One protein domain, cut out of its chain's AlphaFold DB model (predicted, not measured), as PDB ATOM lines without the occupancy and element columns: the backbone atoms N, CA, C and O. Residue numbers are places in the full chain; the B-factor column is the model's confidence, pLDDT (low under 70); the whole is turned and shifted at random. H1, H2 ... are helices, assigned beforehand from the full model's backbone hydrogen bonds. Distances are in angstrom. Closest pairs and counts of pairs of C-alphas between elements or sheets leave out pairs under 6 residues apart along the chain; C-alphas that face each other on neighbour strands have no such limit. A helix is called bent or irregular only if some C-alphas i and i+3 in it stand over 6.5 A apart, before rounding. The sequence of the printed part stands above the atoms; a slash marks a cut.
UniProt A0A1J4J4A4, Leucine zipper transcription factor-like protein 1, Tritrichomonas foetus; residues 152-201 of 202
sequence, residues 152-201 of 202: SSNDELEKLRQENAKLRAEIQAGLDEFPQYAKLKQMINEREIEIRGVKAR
ATOM      1  N   SER A 152     130.787  85.214  54.501       53.06
ATOM      2  CA  SER A 152     130.144  85.266  53.178       53.06
ATOM      3  C   SER A 152     128.736  85.884  53.195       53.06
ATOM      4  O   SER A 152     128.323  86.519  52.231       53.06
ATOM      5  N   SER A 153     127.985  85.718  54.283       57.12
ATOM      6  CA  SER A 153     126.587  86.132  54.381       57.12
ATOM      7  C   SER A 153     126.414  87.635  54.552       57.12
ATOM      8  O   SER A 153     125.364  88.130  54.179       57.12
ATOM      9  N   ASN A 154     127.394  88.382  55.079       61.12
ATOM     10  CA  ASN A 154     127.272  89.847  55.145       61.12
ATOM     11  C   ASN A 154     127.394  90.481  53.754       61.12
ATOM     12  O   ASN A 154     126.560  91.309  53.409       61.12
ATOM     13  N   ASP A 155     128.347  90.036  52.931       67.62
ATOM     14  CA  ASP A 155     128.482  90.503  51.543       67.62
ATOM     15  C   ASP A 155     127.275  90.100  50.687       67.62
ATOM     16  O   ASP A 155     126.803  90.862  49.843       67.62
ATOM     17  N   GLU A 156     126.743  88.901  50.917       71.25
ATOM     18  CA  GLU A 156     125.549  88.415  50.232       71.25
ATOM     19  C   GLU A 156     124.282  89.150  50.704       71.25
ATOM     20  O   GLU A 156     123.433  89.499  49.887       71.25
ATOM     21  N   LEU A 157     124.186  89.494  51.992       75.38
ATOM     22  CA  LEU A 157     123.110  90.325  52.540       75.38
ATOM     23  C   LEU A 157     123.180  91.764  52.007       75.38
ATOM     24  O   LEU A 157     122.142  92.353  51.708       75.38
ATOM     25  N   GLU A 158     124.381  92.328  51.864       82.50
ATOM     26  CA  GLU A 158     124.611  93.647  51.266       82.50
ATOM     27  C   GLU A 158     124.175  93.646  49.791       82.50
ATOM     28  O   GLU A 158     123.413  94.518  49.368       82.50
ATOM     29  N   LYS A 159     124.564  92.612  49.027       81.12
ATOM     30  CA  LYS A 159     124.132  92.412  47.633       81.12
ATOM     31  C   LYS A 159     122.620  92.251  47.518       81.12
ATOM     32  O   LYS A 159     122.005  92.948  46.718       81.12
ATOM     33  N   LEU A 160     122.001  91.418  48.354       81.81
ATOM     34  CA  LEU A 160     120.547  91.216  48.367       81.81
ATOM     35  C   LEU A 160     119.782  92.481  48.787       81.81
ATOM     36  O   LEU A 160     118.659  92.707  48.327       81.81
ATOM     37  N   ARG A 161     120.363  93.331  49.645       85.25
ATOM     38  CA  ARG A 161     119.801  94.648  49.993       85.25
ATOM     39  C   ARG A 161     119.899  95.631  48.834       85.25
ATOM     40  O   ARG A 161     118.922  96.329  48.568       85.25
ATOM     41  N   GLN A 162     121.034  95.667  48.141       87.31
ATOM     42  CA  GLN A 162     121.216  96.493  46.946       87.31
ATOM     43  C   GLN A 162     120.285  96.049  45.813       87.31
ATOM     44  O   GLN A 162     119.643  96.885  45.184       87.31
ATOM     45  N   GLU A 163     120.141  94.741  45.602       86.31
ATOM     46  CA  GLU A 163     119.231  94.176  44.608       86.31
ATOM     47  C   GLU A 163     117.766  94.463  44.958       86.31
ATOM     48  O   GLU A 163     117.017  94.925  44.105       86.31
ATOM     49  N   ASN A 164     117.364  94.329  46.228       85.12
ATOM     50  CA  ASN A 164     116.029  94.749  46.672       85.12
ATOM     51  C   ASN A 164     115.783  96.249  46.481       85.12
ATOM     52  O   ASN A 164     114.680  96.641  46.102       85.12
ATOM     53  N   ALA A 165     116.774  97.098  46.762       90.12
ATOM     54  CA  ALA A 165     116.653  98.537  46.546       90.12
ATOM     55  C   ALA A 165     116.491  98.857  45.053       90.12
ATOM     56  O   ALA A 165     115.638  99.666  44.691       90.12
ATOM     57  N   LYS A 166     117.248  98.167  44.192       90.38
ATOM     58  CA  LYS A 166     117.156  98.294  42.737       90.38
ATOM     59  C   LYS A 166     115.803  97.816  42.208       90.38
ATOM     60  O   LYS A 166     115.137  98.573  41.514       90.38
ATOM     61  N   LEU A 167     115.349  96.627  42.605       88.19
ATOM     62  CA  LEU A 167     114.044  96.085  42.217       88.19
ATOM     63  C   LEU A 167     112.893  96.973  42.699       88.19
ATOM     64  O   LEU A 167     111.942  97.205  41.961       88.19
ATOM     65  N   ARG A 168     112.977  97.533  43.913       85.94
ATOM     66  CA  ARG A 168     111.989  98.511  44.401       85.94
ATOM     67  C   ARG A 168     111.993  99.795  43.577       85.94
ATOM     68  O   ARG A 168     110.919 100.324  43.311       85.94
ATOM     69  N   ALA A 169     113.165 100.287  43.180       86.19
ATOM     70  CA  ALA A 169     113.279 101.459  42.318       86.19
ATOM     71  C   ALA A 169     112.739 101.185  40.907       86.19
ATOM     72  O   ALA A 169     112.041 102.031  40.365       86.19
ATOM     73  N   GLU A 170     112.988 100.001  40.344       86.50
ATOM     74  CA  GLU A 170     112.446  99.578  39.045       86.50
ATOM     75  C   GLU A 170     110.925  99.398  39.093       86.50
ATOM     76  O   GLU A 170     110.226  99.866  38.200       86.50
ATOM     77  N   ILE A 171     110.387  98.802  40.164       83.12
ATOM     78  CA  ILE A 171     108.937  98.721  40.387       83.12
ATOM     79  C   ILE A 171     108.340 100.127  40.511       83.12
ATOM     80  O   ILE A 171     107.303 100.396  39.914       83.12
ATOM     81  N   GLN A 172     108.980 101.030  41.257       80.25
ATOM     82  CA  GLN A 172     108.504 102.405  41.412       80.25
ATOM     83  C   GLN A 172     108.569 103.186  40.092       80.25
ATOM     84  O   GLN A 172     107.608 103.868  39.755       80.25
ATOM     85  N   ALA A 173     109.653 103.043  39.327       81.62
ATOM     86  CA  ALA A 173     109.801 103.654  38.009       81.62
ATOM     87  C   ALA A 173     108.754 103.116  37.028       81.62
ATOM     88  O   ALA A 173     108.088 103.903  36.364       81.62
ATOM     89  N   GLY A 174     108.524 101.799  37.010       79.81
ATOM     90  CA  GLY A 174     107.454 101.189  36.224       79.81
ATOM     91  C   GLY A 174     106.076 101.708  36.637       79.81
ATOM     92  O   GLY A 174     105.277 102.074  35.783       79.81
ATOM     93  N   LEU A 175     105.796 101.823  37.939       72.69
ATOM     94  CA  LEU A 175     104.552 102.425  38.431       72.69
ATOM     95  C   LEU A 175     104.399 103.886  37.985       72.69
ATOM     96  O   LEU A 175     103.304 104.280  37.596       72.69
ATOM     97  N   ASP A 176     105.470 104.677  38.004       71.62
ATOM     98  CA  ASP A 176     105.439 106.073  37.562       71.62
ATOM     99  C   ASP A 176     105.353 106.205  36.019       71.62
ATOM    100  O   ASP A 176     104.788 107.182  35.523       71.62
ATOM    101  N   GLU A 177     105.809 105.203  35.255       75.25
ATOM    102  CA  GLU A 177     105.627 105.097  33.796       75.25
ATOM    103  C   GLU A 177     104.200 104.696  33.388       75.25
ATOM    104  O   GLU A 177     103.787 104.966  32.258       75.25
ATOM    105  N   PHE A 178     103.410 104.095  34.287       77.94
ATOM    106  CA  PHE A 178     102.005 103.789  34.016       77.94
ATOM    107  C   PHE A 178     101.133 105.051  34.179       77.94
ATOM    108  O   PHE A 178     100.844 105.476  35.304       77.94
ATOM    109  N   PRO A 179     100.580 105.626  33.089       69.62
ATOM    110  CA  PRO A 179      99.833 106.889  33.153       69.62
ATOM    111  C   PRO A 179      98.560 106.802  34.012       69.62
ATOM    112  O   PRO A 179      98.085 107.806  34.545       69.62
ATOM    113  N   GLN A 180      98.010 105.595  34.189       73.44
ATOM    114  CA  GLN A 180      96.867 105.348  35.071       73.44
ATOM    115  C   GLN A 180      97.234 105.482  36.558       73.44
ATOM    116  O   GLN A 180      96.429 105.987  37.339       73.44
ATOM    117  N   TYR A 181      98.449 105.083  36.947       75.44
ATOM    118  CA  TYR A 181      98.928 105.178  38.325       75.44
ATOM    119  C   TYR A 181      99.273 106.624  38.701       75.44
ATOM    120  O   TYR A 181      98.887 107.081  39.776       75.44
ATOM    121  N   ALA A 182      99.883 107.387  37.788       72.00
ATOM    122  CA  ALA A 182     100.113 108.823  37.971       72.00
ATOM    123  C   ALA A 182      98.799 109.592  38.209       72.00
ATOM    124  O   ALA A 182      98.692 110.381  39.151       72.00
ATOM    125  N   LYS A 183      97.763 109.297  37.411       79.44
ATOM    126  CA  LYS A 183      96.427 109.892  37.569       79.44
ATOM    127  C   LYS A 183      95.768 109.491  38.894       79.44
ATOM    128  O   LYS A 183      95.177 110.334  39.562       79.44
ATOM    129  N   LEU A 184      95.906 108.229  39.305       80.50
ATOM    130  CA  LEU A 184      95.390 107.743  40.587       80.50
ATOM    131  C   LEU A 184      96.095 108.408  41.782       80.50
ATOM    132  O   LEU A 184      95.433 108.830  42.727       80.50
ATOM    133  N   LYS A 185      97.422 108.559  41.724       81.06
ATOM    134  CA  LYS A 185      98.239 109.222  42.754       81.06
ATOM    135  C   LYS A 185      97.868 110.700  42.902       81.06
ATOM    136  O   LYS A 185      97.761 111.192  44.023       81.06
ATOM    137  N   GLN A 186      97.590 111.381  41.788       82.06
ATOM    138  CA  GLN A 186      97.068 112.747  41.796       82.06
ATOM    139  C   GLN A 186      95.688 112.823  42.469       82.06
ATOM    140  O   GLN A 186      95.500 113.635  43.373       82.06
ATOM    141  N   MET A 187      94.756 111.934  42.106       82.06
ATOM    142  CA  MET A 187      93.415 111.896  42.708       82.06
ATOM    143  C   MET A 187      93.443 111.598  44.215       82.06
ATOM    144  O   MET A 187      92.644 112.158  44.965       82.06
ATOM    145  N   ILE A 188      94.350 110.728  44.672       85.12
ATOM    146  CA  ILE A 188      94.542 110.444  46.104       85.12
ATOM    147  C   ILE A 188      95.038 111.695  46.833       85.12
ATOM    148  O   ILE A 188      94.484 112.052  47.869       85.12
ATOM    149  N   ASN A 189      96.029 112.396  46.279       86.00
ATOM    150  CA  ASN A 189      96.565 113.611  46.890       86.00
ATOM    151  C   ASN A 189      95.512 114.735  46.959       86.00
ATOM    152  O   ASN A 189      95.374 115.396  47.985       86.00
ATOM    153  N   GLU A 190      94.712 114.911  45.902       86.25
ATOM    154  CA  GLU A 190      93.589 115.861  45.886       86.25
ATOM    155  C   GLU A 190      92.555 115.529  46.977       86.25
ATOM    156  O   GLU A 190      92.187 116.398  47.770       86.25
ATOM    157  N   ARG A 191      92.167 114.251  47.104       84.69
ATOM    158  CA  ARG A 191      91.266 113.771  48.168       84.69
ATOM    159  C   ARG A 191      91.848 113.973  49.569       84.69
ATOM    160  O   ARG A 191      91.110 114.332  50.483       84.69
ATOM    161  N   GLU A 192      93.146 113.763  49.771       86.94
ATOM    162  CA  GLU A 192      93.798 113.995  51.069       86.94
ATOM    163  C   GLU A 192      93.822 115.475  51.466       86.94
ATOM    164  O   GLU A 192      93.685 115.800  52.652       86.94
ATOM    165  N   ILE A 193      93.998 116.371  50.493       84.69
ATOM    166  CA  ILE A 193      93.936 117.821  50.701       84.69
ATOM    167  C   ILE A 193      92.505 118.235  51.053       84.69
ATOM    168  O   ILE A 193      92.311 118.986  52.011       84.69
ATOM    169  N   GLU A 194      91.501 117.705  50.350       82.44
ATOM    170  CA  GLU A 194      90.087 117.934  50.668       82.44
ATOM    171  C   GLU A 194      89.735 117.435  52.071       82.44
ATOM    172  O   GLU A 194      89.170 118.188  52.862       82.44
ATOM    173  N   ILE A 195      90.129 116.207  52.427       84.50
ATOM    174  CA  ILE A 195      89.897 115.640  53.763       84.50
ATOM    175  C   ILE A 195      90.561 116.502  54.840       84.50
ATOM    176  O   ILE A 195      89.927 116.807  55.852       84.50
ATOM    177  N   ARG A 196      91.808 116.948  54.635       82.38
ATOM    178  CA  ARG A 196      92.476 117.874  55.566       82.38
ATOM    179  C   ARG A 196      91.750 119.215  55.662       82.38
ATOM    180  O   ARG A 196      91.565 119.719  56.766       82.38
ATOM    181  N   GLY A 197      91.310 119.769  54.538       79.25
ATOM    182  CA  GLY A 197      90.595 121.044  54.481       79.25
ATOM    183  C   GLY A 197      89.184 120.999  55.072       79.25
ATOM    184  O   GLY A 197      88.705 122.020  55.563       79.25
ATOM    185  N   VAL A 198      88.518 119.842  55.039       78.19
ATOM    186  CA  VAL A 198      87.231 119.598  55.710       78.19
ATOM    187  C   VAL A 198      87.449 119.382  57.205       78.19
ATOM    188  O   VAL A 198      86.749 119.980  58.013       78.19
ATOM    189  N   LYS A 199      88.474 118.611  57.588       73.06
ATOM    190  CA  LYS A 199      88.840 118.380  58.993       73.06
ATOM    191  C   LYS A 199      89.275 119.659  59.720       73.06
ATOM    192  O   LYS A 199      89.100 119.740  60.923       73.06
ATOM    193  N   ALA A 200      89.831 120.639  59.009       68.81
ATOM    194  CA  ALA A 200      90.188 121.946  59.569       68.81
ATOM    195  C   ALA A 200      89.003 122.930  59.673       68.81
ATOM    196  O   ALA A 200      89.159 124.007  60.244       68.81
ATOM    197  N   ARG A 201      87.849 122.600  59.074       66.06
ATOM    198  CA  ARG A 201      86.621 123.418  59.072       66.06
ATOM    199  C   ARG A 201      85.511 122.865  59.977       66.06
ATOM    200  O   ARG A 201      84.460 123.495  60.071       66.06
TER     201      ARG A 201
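This is residues 152 to 201 of the 202 residues of the protein "Leucine zipper transcription factor-like protein 1" of Tritrichomonas foetus (UniProt A0A1J4J4A4). Two long helices, H1 and then H2, meet near their ends at a tight turn and make an open L, with nothing packed in the angle between them. H1 is the longer arm, and beyond the corner both arms stand free. The printed part has 50 residues, of which 47 belong to these two named helices; there is no named strand, and the class is all helix. The whole is extended, with a radius of gyration of the C-alphas of 18.1 A, and its C-alphas span 58 by 26 by 6 A.

Find C-alpha 152 at (130.144, 85.266, 53.178), where H1, residues 152 to 177, begins. From there the helix runs 37.0 A from first to last C-alpha, to C-alpha 177 at (105.627, 105.097, 33.796). Pass Phe 178 and you come to H2, residues 179 to 199, which runs 30.3 A to C-alpha 199 at (88.840, 118.380, 58.993). Neither helix is bent.

Look at the corner by the tight link of one residue, for H1 and H2 touch only at the corner there, and only just, with 3 pairs of C-alphas within 8 A. H1 touches H2 with residues 175 to 176 alone, and H2 touches H1 with residues 181 to 182 alone. The closest C-alphas are those of Asp 176 and Ala 182, 6.0 A apart. The lines of the two helices are about perpendicular, at 86 degrees, and their centres are 28.4 A apart. Along the backbone of H1 and H2, every O i to N i+4 pair is within hydrogen-bond range.

Go from Ser 152 to Arg 201 and you cross 58.2 A between the two C-alphas farthest apart. The printed part has no cut, and no link is long. In the B-factor column you will find a mean pLDDT of 79.0 for the printed part of this model, with values under 70 at residues 152 to 155, residue 179 and residues 200 to 201.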